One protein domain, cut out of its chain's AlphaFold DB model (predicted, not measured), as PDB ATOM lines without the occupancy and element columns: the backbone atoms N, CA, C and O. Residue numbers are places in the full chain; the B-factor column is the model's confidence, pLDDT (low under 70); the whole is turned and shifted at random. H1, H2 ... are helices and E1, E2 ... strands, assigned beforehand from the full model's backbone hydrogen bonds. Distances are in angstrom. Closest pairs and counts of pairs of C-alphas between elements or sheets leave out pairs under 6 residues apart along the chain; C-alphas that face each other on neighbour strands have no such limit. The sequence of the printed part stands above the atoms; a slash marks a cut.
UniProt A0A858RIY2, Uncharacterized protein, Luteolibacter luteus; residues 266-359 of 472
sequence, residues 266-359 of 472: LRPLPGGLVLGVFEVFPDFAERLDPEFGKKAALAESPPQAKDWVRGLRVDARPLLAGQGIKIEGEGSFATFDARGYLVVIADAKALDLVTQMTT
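This is residues 266 to 359 of the 472 residues of an uncharacterized protein of Luteolibacter luteus (UniProt A0A858RIY2). A strongly twisted sheet of six strands makes the core, with H4 packed lengthwise over E2 and E6 and H3 standing up over E5 on the same face. Two short helices, H1 and H2, make a corner beyond it: H1 only grazes the sheet and H2 is off it. The printed part has 94 residues, with four named helices and six named strands in the order E1 E2 H1 H2 E3 E4 H3 E5 E6 H4, a mixed class; the sheet runs E1 E2 E6 E5 E4 E3, antiparallel throughout. The whole is compact and rounded, with a radius of gyration of the C-alphas of 12.0 A and spans of 35 by 27 by 21 A.

Find C-alpha 266 at (42.995, -33.612, 12.474), where E1, residues 266 to 268, begins. E2 is residues 273 to 279, 19.5 A long. Next come the helices H1, residues 284 to 288, and H2, residues 292 to 295, then the strands E3, residues 298 to 300, and E4, residues 312 to 315. H3, residues 317 to 322, begins at C-alpha 317, (34.408, -38.961, -2.667). E5 is residues 333 to 337, 12.4 A; E6 is residues 341 to 347, 18.6 A. H4, residues 348 to 358, runs 14.7 A to C-alpha 358 at (42.372, -45.839, 6.685).

Look first across the sheet. In the hairpin E1 and E2, N 267 and O 275 are 2.8 A apart, within hydrogen-bond range; between E2 and E6, N 276 and O 344 are 2.7 A apart. In the hairpin E5 and E6, N 345 and O 333 are 2.7 A apart. E4 is staggered: residues 314 to 315 pair with E5, N 336 and O 314 at 3.0 A, and residues 312 to 314 with E3, N 299 and O 313 at 2.8 A. H3 and H4 make two layers with the sheet, helices on one face. H4 runs along the strands at a height of 9.0 A, at 4 degrees to E6 on the local plane; its closest C-alphas to E2 are Ala 348 and Val 274, 6.4 A. H3 stands up, rising 60 degrees; C-alphas 317 and 334, its closest to E5, are 5.4 A apart. H1 and H2 touch only at the corner, closest at C-alphas 286 and 292, 6.2 A. Every O i to N i+4 pair is within hydrogen-bond range in H1, H3 and H4; H2 is too short for one.

The C-alphas farthest apart, of Pro 270 and Pro 290, are 35.1 A apart. The printed part has no cut. The link from E3 to E4, 11 residues, is long. Mean pLDDT of the printed part is 77.9; 20 residues are under 70, among them 307 to 312 and 337 to 340.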
ATOM      1  N   LEU A 266      44.333 -34.181  12.370       81.56
ATOM      2  CA  LEU A 266      42.995 -33.612  12.474       81.56
ATOM      3  C   LEU A 266      43.084 -32.122  12.806       81.56
ATOM      4  O   LEU A 266      43.641 -31.722  13.828       81.56
ATOM      5  N   ARG A 267      42.478 -31.285  11.962       83.31
ATOM      6  CA  ARG A 267      42.352 -29.843  12.196       83.31
ATOM      7  C   ARG A 267      40.889 -29.413  12.103       83.31
ATOM      8  O   ARG A 267      40.329 -29.450  11.006       83.31
ATOM      9  N   PRO A 268      40.276 -28.938  13.200       84.69
ATOM     10  CA  PRO A 268      38.941 -28.355  13.152       84.69
ATOM     11  C   PRO A 268      38.872 -27.164  12.188       84.69
ATOM     12  O   PRO A 268      39.783 -26.334  12.133       84.69
ATOM     13  N   LEU A 269      37.773 -27.069  11.447       82.88
ATOM     14  CA  LEU A 269      37.461 -25.982  10.526       82.88
ATOM     15  C   LEU A 269      36.146 -25.288  10.935       82.88
ATOM     16  O   LEU A 269      35.340 -25.849  11.685       82.88
ATOM     17  N   PRO A 270      35.893 -24.056  10.455       79.69
ATOM     18  CA  PRO A 270      34.596 -23.409  10.627       79.69
ATOM     19  C   PRO A 270      33.449 -24.270  10.077       79.69
ATOM     20  O   PRO A 270      33.621 -24.985   9.093       79.69
ATOM     21  N   GLY A 271      32.269 -24.175  10.694       82.62
ATOM     22  CA  GLY A 271      31.074 -24.904  10.243       82.62
ATOM     23  C   GLY A 271      30.963 -26.349  10.742       82.62
ATOM     24  O   GLY A 271      30.108 -27.079  10.261       82.62
ATOM     25  N   GLY A 272      31.791 -26.762  11.709       84.62
ATOM     26  CA  GLY A 272      31.741 -28.115  12.286       84.62
ATOM     27  C   GLY A 272      32.418 -29.190  11.430       84.62
ATOM     28  O   GLY A 272      32.313 -30.373  11.743       84.62
ATOM     29  N   LEU A 273      33.119 -28.779  10.371       90.56
ATOM     30  CA  LEU A 273      33.967 -29.646   9.565       90.56
ATOM     31  C   LEU A 273      35.326 -29.837  10.239       90.56
ATOM     32  O   LEU A 273      35.792 -28.997  11.011       90.56
ATOM     33  N   VAL A 274      35.996 -30.922   9.897       90.31
ATOM     34  CA  VAL A 274      37.364 -31.212  10.307       90.31
ATOM     35  C   VAL A 274      38.140 -31.602   9.049       90.31
ATOM     36  O   VAL A 274      37.608 -32.256   8.156       90.31
ATOM     37  N   LEU A 275      39.379 -31.133   8.939       88.06
ATOM     38  CA  LEU A 275      40.343 -31.592   7.943       88.06
ATOM     39  C   LEU A 275      41.111 -32.770   8.542       88.06
ATOM     40  O   LEU A 275      41.796 -32.580   9.542       88.06
ATOM     41  N   GLY A 276      41.002 -33.937   7.922       87.38
ATOM     42  CA  GLY A 276      41.795 -35.127   8.188       87.38
ATOM     43  C   GLY A 276      42.811 -35.386   7.079       87.38
ATOM     44  O   GLY A 276      42.467 -35.318   5.898       87.38
ATOM     45  N   VAL A 277      44.052 -35.699   7.448       83.50
ATOM     46  CA  VAL A 277      45.070 -36.229   6.528       83.50
ATOM     47  C   VAL A 277      45.477 -37.610   7.018       83.50
ATOM     48  O   VAL A 277      45.972 -37.754   8.135       83.50
ATOM     49  N   PHE A 278      45.244 -38.604   6.168       79.94
ATOM     50  CA  PHE A 278      45.421 -40.022   6.449       79.94
ATOM     51  C   PHE A 278      46.522 -40.577   5.558       79.94
ATOM     52  O   PHE A 278      46.479 -40.375   4.345       79.94
ATOM     53  N   GLU A 279      47.493 -41.274   6.136       72.75
ATOM     54  CA  GLU A 279      48.474 -42.038   5.364       72.75
ATOM     55  C   GLU A 279      47.814 -43.332   4.879       72.75
ATOM     56  O   GLU A 279      47.195 -44.050   5.660       72.75
ATOM     57  N   VAL A 280      47.885 -43.601   3.578       68.19
ATOM     58  CA  VAL A 280      47.264 -44.764   2.939       68.19
ATOM     59  C   VAL A 280      48.254 -45.426   1.988       68.19
ATOM     60  O   VAL A 280      49.155 -44.782   1.448       68.19
ATOM     61  N   PHE A 281      48.087 -46.725   1.746       59.91
ATOM     62  CA  PHE A 281      48.934 -47.422   0.784       59.91
ATOM     63  C   PHE A 281      48.831 -46.788  -0.617       59.91
ATOM     64  O   PHE A 281      47.756 -46.313  -0.999       59.91
ATOM     65  N   PRO A 282      49.909 -46.813  -1.424       57.47
ATOM     66  CA  PRO A 282      49.865 -46.302  -2.793       57.47
ATOM     67  C   PRO A 282      48.792 -46.952  -3.682       57.47
ATOM     68  O   PRO A 282      48.352 -46.311  -4.630       57.47
ATOM     69  N   ASP A 283      48.376 -48.185  -3.371       59.00
ATOM     70  CA  ASP A 283      47.344 -48.981  -4.056       59.00
ATOM     71  C   ASP A 283      45.994 -49.011  -3.303       59.00
ATOM     72  O   ASP A 283      45.125 -49.841  -3.580       59.00
ATOM     73  N   PHE A 284      45.812 -48.149  -2.296       70.19
ATOM     74  CA  PHE A 284      44.632 -48.166  -1.424       70.19
ATOM     75  C   PHE A 284      43.320 -48.002  -2.197       70.19
ATOM     76  O   PHE A 284      42.317 -48.634  -1.865       70.19
ATOM     77  N   ALA A 285      43.320 -47.177  -3.244       72.88
ATOM     78  CA  ALA A 285      42.126 -46.938  -4.038       72.88
ATOM     79  C   ALA A 285      41.714 -48.184  -4.838       72.88
ATOM     80  O   ALA A 285      40.541 -48.553  -4.846       72.88
ATOM     81  N   GLU A 286      42.685 -48.875  -5.434       67.38
ATOM     82  CA  GLU A 286      42.500 -50.110  -6.196       67.38
ATOM     83  C   GLU A 286      42.099 -51.293  -5.305       67.38
ATOM     84  O   GLU A 286      41.357 -52.171  -5.745       67.38
ATOM     85  N   ARG A 287      42.548 -51.314  -4.042       69.19
ATOM     86  CA  ARG A 287      42.097 -52.311  -3.055       69.19
ATOM     87  C   ARG A 287      40.614 -52.173  -2.724       69.19
ATOM     88  O   ARG A 287      39.954 -53.181  -2.486       69.19
ATOM     89  N   LEU A 288      40.106 -50.941  -2.686       73.50
ATOM     90  CA  LEU A 288      38.702 -50.659  -2.378       73.50
ATOM     91  C   LEU A 288      37.793 -50.792  -3.606       73.50
ATOM     92  O   LEU A 288      36.660 -51.256  -3.481       73.50
ATOM     93  N   ASP A 289      38.281 -50.399  -4.780       76.00
ATOM     94  CA  ASP A 289      37.614 -50.597  -6.064       76.00
ATOM     95  C   ASP A 289      38.674 -50.750  -7.174       76.00
ATOM     96  O   ASP A 289      39.269 -49.757  -7.608       76.00
ATOM     97  N   PRO A 290      38.895 -51.975  -7.688       73.06
ATOM     98  CA  PRO A 290      39.874 -52.240  -8.744       73.06
ATOM     99  C   PRO A 290      39.632 -51.469 -10.052       73.06
ATOM    100  O   PRO A 290      40.537 -51.356 -10.880       73.06
ATOM    101  N   GLU A 291      38.421 -50.945 -10.275       74.38
ATOM    102  CA  GLU A 291      38.093 -50.127 -11.447       74.38
ATOM    103  C   GLU A 291      38.198 -48.619 -11.187       74.38
ATOM    104  O   GLU A 291      38.018 -47.829 -12.122       74.38
ATOM    105  N   PHE A 292      38.509 -48.196  -9.957       70.12
ATOM    106  CA  PHE A 292      38.473 -46.789  -9.565       70.12
ATOM    107  C   PHE A 292      39.393 -45.917 -10.419       70.12
ATOM    108  O   PHE A 292      38.956 -44.889 -10.935       70.12
ATOM    109  N   GLY A 293      40.629 -46.364 -10.670       64.94
ATOM    110  CA  GLY A 293      41.585 -45.637 -11.514       64.94
ATOM    111  C   GLY A 293      41.072 -45.364 -12.937       64.94
ATOM    112  O   GLY A 293      41.437 -44.358 -13.541       64.94
ATOM    113  N   LYS A 294      40.156 -46.197 -13.455       65.19
ATOM    114  CA  LYS A 294      39.550 -46.026 -14.790       65.19
ATOM    115  C   LYS A 294      38.407 -45.008 -14.809       65.19
ATOM    116  O   LYS A 294      38.049 -44.518 -15.876       65.19
ATOM    117  N   LYS A 295      37.812 -44.714 -13.648       69.19
ATOM    118  CA  LYS A 295      36.634 -43.838 -13.486       69.19
ATOM    119  C   LYS A 295      36.928 -42.594 -12.638       69.19
ATOM    120  O   LYS A 295      36.029 -41.790 -12.400       69.19
ATOM    121  N   ALA A 296      38.169 -42.441 -12.182       70.12
ATOM    122  CA  ALA A 296      38.615 -41.377 -11.302       70.12
ATOM    123  C   ALA A 296      38.444 -39.994 -11.952       70.12
ATOM    124  O   ALA A 296      39.082 -39.665 -12.953       70.12
ATOM    125  N   ALA A 297      37.593 -39.161 -11.352       78.38
ATOM    126  CA  ALA A 297      37.488 -37.749 -11.695       78.38
ATOM    127  C   ALA A 297      38.568 -36.938 -10.966       78.38
ATOM    128  O   ALA A 297      39.052 -37.339  -9.908       78.38
ATOM    129  N   LEU A 298      38.925 -35.774 -11.510       77.62
ATOM    130  CA  LEU A 298      39.788 -34.820 -10.819       77.62
ATOM    131  C   LEU A 298      38.951 -33.811 -10.024       77.62
ATOM    132  O   LEU A 298      37.914 -33.350 -10.499       77.62
ATOM    133  N   ALA A 299      39.431 -33.433  -8.844       72.25
ATOM    134  CA  ALA A 299      38.876 -32.383  -8.006       72.25
ATOM    135  C   ALA A 299      39.901 -31.261  -7.784       72.25
ATOM    136  O   ALA A 299      41.105 -31.496  -7.634       72.25
ATOM    137  N   GLU A 300      39.404 -30.024  -7.751       74.94
ATOM    138  CA  GLU A 300      40.175 -28.865  -7.311       74.94
ATOM    139  C   GLU A 300      40.122 -28.738  -5.791       74.94
ATOM    140  O   GLU A 300      39.077 -28.913  -5.165       74.94
ATOM    141  N   SER A 301      41.268 -28.405  -5.199       74.50
ATOM    142  CA  SER A 301      41.384 -28.290  -3.750       74.50
ATOM    143  C   SER A 301      40.695 -27.019  -3.243       74.50
ATOM    144  O   SER A 301      41.006 -25.921  -3.727       74.50
ATOM    145  N   PRO A 302      39.801 -27.115  -2.243       80.00
ATOM    146  CA  PRO A 302      39.184 -25.939  -1.650       80.00
ATOM    147  C   PRO A 302      40.244 -25.085  -0.930       80.00
ATOM    148  O   PRO A 302      41.290 -25.607  -0.532       80.00
ATOM    149  N   PRO A 303      40.006 -23.773  -0.719       78.31
ATOM    150  CA  PRO A 303      40.960 -22.877  -0.059       78.31
ATOM    151  C   PRO A 303      41.532 -23.415   1.257       78.31
ATOM    152  O   PRO A 303      42.718 -23.256   1.520       78.31
ATOM    153  N   GLN A 304      40.704 -24.102   2.044       75.75
ATOM    154  CA  GLN A 304      41.049 -24.684   3.340       75.75
ATOM    155  C   GLN A 304      42.045 -25.855   3.239       75.75
ATOM    156  O   GLN A 304      42.700 -26.175   4.231       75.75
ATOM    157  N   ALA A 305      42.168 -26.478   2.062       70.25
ATOM    158  CA  ALA A 305      43.068 -27.598   1.787       70.25
ATOM    159  C   ALA A 305      44.313 -27.200   0.974       70.25
ATOM    160  O   ALA A 305      45.177 -28.046   0.773       70.25
ATOM    161  N   LYS A 306      44.444 -25.944   0.518       70.31
ATOM    162  CA  LYS A 306      45.515 -25.518  -0.411       70.31
ATOM    163  C   LYS A 306      46.939 -25.727   0.111       70.31
ATOM    164  O   LYS A 306      47.847 -25.953  -0.687       70.31
ATOM    165  N   ASP A 307      47.126 -25.660   1.425       64.62
ATOM    166  CA  ASP A 307      48.433 -25.880   2.056       64.62
ATOM    167  C   ASP A 307      48.825 -27.365   2.084       64.62
ATOM    168  O   ASP A 307      50.007 -27.689   2.142       64.62
ATOM    169  N   TRP A 308      47.836 -28.257   1.998       61.75
ATOM    170  CA  TRP A 308      47.995 -29.712   2.093       61.75
ATOM    171  C   TRP A 308      47.921 -30.394   0.732       61.75
ATOM    172  O   TRP A 308      48.580 -31.401   0.492       61.75
ATOM    173  N   VAL A 309      47.131 -29.827  -0.178       63.28
ATOM    174  CA  VAL A 309      46.883 -30.368  -1.506       63.28
ATOM    175  C   VAL A 309      47.068 -29.258  -2.537       63.28
ATOM    176  O   VAL A 309      46.299 -28.297  -2.604       63.28
ATOM    177  N   ARG A 310      48.114 -29.392  -3.360       62.06
ATOM    178  CA  ARG A 310      48.446 -28.437  -4.428       62.06
ATOM    179  C   ARG A 310      48.074 -29.001  -5.803       62.06
ATOM    180  O   ARG A 310      48.612 -30.024  -6.221       62.06
ATOM    181  N   GLY A 311      47.230 -28.280  -6.542       59.78
ATOM    182  CA  GLY A 311      46.835 -28.611  -7.920       59.78
ATOM    183  C   GLY A 311      45.613 -29.532  -8.030       59.78
ATOM    184  O   GLY A 311      44.887 -29.731  -7.057       59.78
ATOM    185  N   LEU A 312      45.381 -30.064  -9.237       58.66
ATOM    186  CA  LEU A 312      44.335 -31.056  -9.515       58.66
ATOM    187  C   LEU A 312      44.725 -32.419  -8.929       58.66
ATOM    188  O   LEU A 312      45.889 -32.835  -9.027       58.66
ATOM    189  N   ARG A 313      43.757 -33.111  -8.324       73.12
ATOM    190  CA  ARG A 313      43.952 -34.423  -7.687       73.12
ATOM    191  C   ARG A 313      42.761 -35.344  -7.890       73.12
ATOM    192  O   ARG A 313      41.702 -34.883  -8.285       73.12
ATOM    193  N   VAL A 314      42.943 -36.637  -7.633       79.56
ATOM    194  CA  VAL A 314      41.891 -37.645  -7.814       79.56
ATOM    195  C   VAL A 314      40.826 -37.481  -6.735       79.56
ATOM    196  O   VAL A 314      41.134 -37.527  -5.545       79.56
ATOM    197  N   ASP A 315      39.580 -37.273  -7.144       83.81
ATOM    198  CA  ASP A 315      38.430 -37.143  -6.252       83.81
ATOM    199  C   ASP A 315      38.140 -38.476  -5.559       83.81
ATOM    200  O   ASP A 315      37.728 -39.439  -6.201       83.81
ATOM    201  N   ALA A 316      38.331 -38.527  -4.241       88.25
ATOM    202  CA  ALA A 316      38.124 -39.740  -3.456       88.25
ATOM    203  C   ALA A 316      36.665 -39.917  -2.998       88.25
ATOM    204  O   ALA A 316      36.310 -40.979  -2.488       88.25
ATOM    205  N   ARG A 317      35.794 -38.910  -3.173       90.88
ATOM    206  CA  ARG A 317      34.408 -38.961  -2.667       90.88
ATOM    207  C   ARG A 317      33.595 -40.131  -3.235       90.88
ATOM    208  O   ARG A 317      32.924 -40.782  -2.436       90.88
ATOM    209  N   PRO A 318      33.647 -40.459  -4.545       87.00
ATOM    210  CA  PRO A 318      32.902 -41.599  -5.080       87.00
ATOM    211  C   PRO A 318      33.355 -42.938  -4.487       87.00
ATOM    212  O   PRO A 318      32.517 -43.791  -4.201       87.00
ATOM    213  N   LEU A 319      34.662 -43.098  -4.252       85.88
ATOM    214  CA  LEU A 319      35.221 -44.307  -3.647       85.88
ATOM    215  C   LEU A 319      34.727 -44.482  -2.210       85.88
ATOM    216  O   LEU A 319      34.227 -45.542  -1.843       85.88
ATOM    217  N   LEU A 320      34.820 -43.412  -1.417       89.06
ATOM    218  CA  LEU A 320      34.379 -43.397  -0.022       89.06
ATOM    219  C   LEU A 320      32.865 -43.625   0.085       89.06
ATOM    220  O   LEU A 320      32.417 -44.396   0.934       89.06
ATOM    221  N   ALA A 321      32.084 -43.057  -0.838       88.00
ATOM    222  CA  ALA A 321      30.648 -43.307  -0.929       88.00
ATOM    223  C   ALA A 321      30.328 -44.786  -1.216       88.00
ATOM    224  O   ALA A 321      29.375 -45.317  -0.642       88.00
ATOM    225  N   GLY A 322      31.139 -45.465  -2.037       83.62
ATOM    226  CA  GLY A 322      31.041 -46.909  -2.283       83.62
ATOM    227  C   GLY A 322      31.245 -47.766  -1.027       83.62
ATOM    228  O   GLY A 322      30.640 -48.827  -0.913       83.62
ATOM    229  N   GLN A 323      32.008 -47.263  -0.050       82.88
ATOM    230  CA  GLN A 323      32.215 -47.884   1.267       82.88
ATOM    231  C   GLN A 323      31.184 -47.425   2.320       82.88
ATOM    232  O   GLN A 323      31.323 -47.702   3.508       82.88
ATOM    233  N   GLY A 324      30.139 -46.696   1.907       86.50
ATOM    234  CA  GLY A 324      29.094 -46.186   2.798       86.50
ATOM    235  C   GLY A 324      29.452 -44.892   3.540       86.50
ATOM    236  O   GLY A 324      28.661 -44.432   4.369       86.50
ATOM    237  N   ILE A 325      30.596 -44.271   3.237       90.75
ATOM    238  CA  ILE A 325      31.044 -43.016   3.848       90.75
ATOM    239  C   ILE A 325      30.556 -41.842   2.999       90.75
ATOM    240  O   ILE A 325      31.014 -41.614   1.881       90.75
ATOM    241  N   LYS A 326      29.619 -41.059   3.539       90.00
ATOM    242  CA  LYS A 326      29.059 -39.895   2.845       90.00
ATOM    243  C   LYS A 326      29.844 -38.633   3.176       90.00
ATOM    244  O   LYS A 326      29.878 -38.213   4.327       90.00
ATOM    245  N   ILE A 327      30.431 -38.017   2.154       89.50
ATOM    246  CA  ILE A 327      31.136 -36.733   2.253       89.50
ATOM    247  C   ILE A 327      30.327 -35.706   1.470       89.50
ATOM    248  O   ILE A 327      30.516 -35.510   0.270       89.50
ATOM    249  N   GLU A 328      29.367 -35.099   2.160       82.25
ATOM    250  CA  GLU A 328      28.361 -34.203   1.590       82.25
ATOM    251  C   GLU A 328      28.368 -32.864   2.347       82.25
ATOM    252  O   GLU A 328      28.819 -32.790   3.490       82.25
ATOM    253  N   GLY A 329      27.904 -31.787   1.708       79.44
ATOM    254  CA  GLY A 329      27.832 -30.449   2.307       79.44
ATOM    255  C   GLY A 329      28.800 -29.423   1.711       79.44
ATOM    256  O   GLY A 329      29.732 -29.749   0.974       79.44
ATOM    257  N   GLU A 330      28.541 -28.149   2.002       81.25
ATOM    258  CA  GLU A 330      29.367 -27.032   1.541       81.25
ATOM    259  C   GLU A 330      30.731 -27.052   2.250       81.25
ATOM    260  O   GLU A 330      30.803 -27.047   3.475       81.25
ATOM    261  N   GLY A 331      31.820 -27.090   1.477       82.81
ATOM    262  CA  GLY A 331      33.189 -27.177   2.002       82.81
ATOM    263  C   GLY A 331      33.703 -28.600   2.247       82.81
ATOM    264  O   GLY A 331      34.901 -28.760   2.483       82.81
ATOM    265  N   SER A 332      32.847 -29.621   2.133       88.62
ATOM    266  CA  SER A 332      33.251 -31.029   2.209       88.62
ATOM    267  C   SER A 332      34.061 -31.443   0.975       88.62
ATOM    268  O   SER A 332      33.749 -31.069  -0.160       88.62
ATOM    269  N   PHE A 333      35.119 -32.221   1.184       91.62
ATOM    270  CA  PHE A 333      36.108 -32.539   0.155       91.62
ATOM    271  C   PHE A 333      36.801 -33.862   0.469       91.62
ATOM    272  O   PHE A 333      37.012 -34.179   1.633       91.62
ATOM    273  N   ALA A 334      37.181 -34.634  -0.546       91.44
ATOM    274  CA  ALA A 334      38.073 -35.768  -0.345       91.44
ATOM    275  C   ALA A 334      38.926 -36.007  -1.581       91.44
ATOM    276  O   ALA A 334      38.416 -35.989  -2.702       91.44
ATOM    277  N   THR A 335      40.214 -36.258  -1.391       88.44
ATOM    278  CA  THR A 335      41.114 -36.508  -2.508       88.44
ATOM    279  C   THR A 335      42.279 -37.401  -2.131       88.44
ATOM    280  O   THR A 335      42.760 -37.361  -0.998       88.44
ATOM    281  N   PHE A 336      42.749 -38.172  -3.106       76.06
ATOM    282  CA  PHE A 336      44.038 -38.833  -3.014       76.06
ATOM    283  C   PHE A 336      45.134 -37.871  -3.442       76.06
ATOM    284  O   PHE A 336      45.164 -37.388  -4.581       76.06
ATOM    285  N   ASP A 337      46.047 -37.605  -2.519       64.38
ATOM    286  CA  ASP A 337      47.299 -36.975  -2.865       64.38
ATOM    287  C   ASP A 337      48.266 -37.992  -3.469       64.38
ATOM    288  O   ASP A 337      48.258 -39.194  -3.201       64.38
ATOM    289  N   ALA A 338      49.147 -37.453  -4.297       50.47
ATOM    290  CA  ALA A 338      50.214 -38.177  -4.926       50.47
ATOM    291  C   ALA A 338      51.106 -38.944  -3.924       50.47
ATOM    292  O   ALA A 338      51.645 -40.011  -4.232       50.47
ATOM    293  N   ARG A 339      51.255 -38.442  -2.708       51.06
ATOM    294  CA  ARG A 339      52.262 -38.925  -1.767       51.06
ATOM    295  C   ARG A 339      51.768 -40.080  -0.885       51.06
ATOM    296  O   ARG A 339      52.376 -40.347   0.139       51.06
ATOM    297  N   GLY A 340      50.684 -40.761  -1.280       62.88
ATOM    298  CA  GLY A 340      50.082 -41.841  -0.490       62.88
ATOM    299  C   GLY A 340      49.240 -41.314   0.670       62.88
ATOM    300  O   GLY A 340      49.218 -41.904   1.740       62.88
ATOM    301  N   TYR A 341      48.562 -40.178   0.479       72.44
ATOM    302  CA  TYR A 341      47.658 -39.632   1.488       72.44
ATOM    303  C   TYR A 341      46.237 -39.543   0.962       72.44
ATOM    304  O   TYR A 341      46.002 -39.138  -0.177       72.44
ATOM    305  N   LEU A 342      45.285 -39.855   1.829       84.81
ATOM    306  CA  LEU A 342      43.899 -39.469   1.664       84.81
ATOM    307  C   LEU A 342      43.675 -38.192   2.484       84.81
ATOM    308  O   LEU A 342      43.861 -38.178   3.698       84.81
ATOM    309  N   VAL A 343      43.278 -37.107   1.824       87.75
ATOM    310  CA  VAL A 343      42.918 -35.846   2.486       87.75
ATOM    311  C   VAL A 343      41.408 -35.702   2.451       87.75
ATOM    312  O   VAL A 343      40.821 -35.712   1.371       87.75
ATOM    313  N   VAL A 344      40.782 -35.549   3.616       91.94
ATOM    314  CA  VAL A 344      39.325 -35.454   3.772       91.94
ATOM    315  C   VAL A 344      38.963 -34.208   4.564       91.94
ATOM    316  O   VAL A 344      39.528 -33.944   5.614       91.94
ATOM    317  N   ILE A 345      37.981 -33.453   4.089       92.50
ATOM    318  CA  ILE A 345      37.249 -32.460   4.866       92.50
ATOM    319  C   ILE A 345      35.815 -32.959   4.978       92.50
ATOM    320  O   ILE A 345      35.109 -33.035   3.972       92.50
ATOM    321  N   ALA A 346      35.393 -33.307   6.186       93.69
ATOM    322  CA  ALA A 346      34.042 -33.788   6.451       93.69
ATOM    323  C   ALA A 346      33.640 -33.496   7.902       93.69
ATOM    324  O   ALA A 346      34.422 -32.935   8.674       93.69
ATOM    325  N   ASP A 347      32.413 -33.853   8.278       91.94
ATOM    326  CA  ASP A 347      32.023 -33.860   9.685       91.94
ATOM    327  C   ASP A 347      32.791 -34.939  10.478       91.94
ATOM    328  O   ASP A 347      33.409 -35.848   9.915       91.94
ATOM    329  N   ALA A 348      32.753 -34.831  11.808       86.19
ATOM    330  CA  ALA A 348      33.467 -35.750  12.696       86.19
ATOM    331  C   ALA A 348      33.043 -37.217  12.507       86.19
ATOM    332  O   ALA A 348      33.876 -38.111  12.588       86.19
ATOM    333  N   LYS A 349      31.768 -37.479  12.197       87.00
ATOM    334  CA  LYS A 349      31.254 -38.846  12.042       87.00
ATOM    335  C   LYS A 349      31.795 -39.506  10.775       87.00
ATOM    336  O   LYS A 349      32.162 -40.678  10.802       87.00
ATOM    337  N   ALA A 350      31.823 -38.778   9.662       87.75
ATOM    338  CA  ALA A 350      32.426 -39.257   8.427       87.75
ATOM    339  C   ALA A 350      33.930 -39.491   8.615       87.75
ATOM    340  O   ALA A 350      34.444 -40.505   8.152       87.75
ATOM    341  N   LEU A 351      34.619 -38.607   9.341       87.94
ATOM    342  CA  LEU A 351      36.040 -38.780   9.647       87.94
ATOM    343  C   LEU A 351      36.333 -39.953  10.574       87.94
ATOM    344  O   LEU A 351      37.328 -40.625  10.340       87.94
ATOM    345  N   ASP A 352      35.487 -40.256  11.557       82.12
ATOM    346  CA  ASP A 352      35.646 -41.462  12.381       82.12
ATOM    347  C   ASP A 352      35.584 -42.731  11.519       82.12
ATOM    348  O   ASP A 352      36.391 -43.645  11.686       82.12
ATOM    349  N   LEU A 353      34.670 -42.778  10.543       85.19
ATOM    350  CA  LEU A 353      34.562 -43.906   9.611       85.19
ATOM    351  C   LEU A 353      35.751 -43.980   8.649       85.19
ATOM    352  O   LEU A 353      36.277 -45.065   8.408       85.19
ATOM    353  N   VAL A 354      36.209 -42.837   8.123       85.31
ATOM    354  CA  VAL A 354      37.442 -42.790   7.322       85.31
ATOM    355  C   VAL A 354      38.621 -43.248   8.168       85.31
ATOM    356  O   VAL A 354      39.419 -44.040   7.682       85.31
ATOM    357  N   THR A 355      38.704 -42.826   9.430       81.31
ATOM    358  CA  THR A 355      39.736 -43.273  10.371       81.31
ATOM    359  C   THR A 355      39.686 -44.784  10.504       81.31
ATOM    360  O   THR A 355      40.698 -45.416  10.277       81.31
ATOM    361  N   GLN A 356      38.531 -45.404  10.744       76.94
ATOM    362  CA  GLN A 356      38.434 -46.870  10.826       76.94
ATOM    363  C   GLN A 356      38.856 -47.589   9.532       76.94
ATOM    364  O   GLN A 356      39.406 -48.681   9.596       76.94
ATOM    365  N   MET A 357      38.612 -46.985   8.366       75.69
ATOM    366  CA  MET A 357      38.934 -47.570   7.058       75.69
ATOM    367  C   MET A 357      40.398 -47.357   6.630       75.69
ATOM    368  O   MET A 357      40.946 -48.152   5.871       75.69
ATOM    369  N   THR A 358      41.006 -46.251   7.059       71.19
ATOM    370  CA  THR A 358      42.372 -45.839   6.685       71.19
ATOM    371  C   THR A 358      43.391 -46.061   7.779       71.19
ATOM    372  O   THR A 358      44.575 -46.107   7.461       71.19
ATOM    373  N   THR A 359      42.949 -46.229   9.033       63.41
ATOM    374  CA  THR A 359      43.760 -46.858  10.074       63.41
ATOM    375  C   THR A 359      44.209 -48.142   9.427       63.41
ATOM    376  O   THR A 359      43.350 -48.943   9.041       63.41
TER     377      THR A 359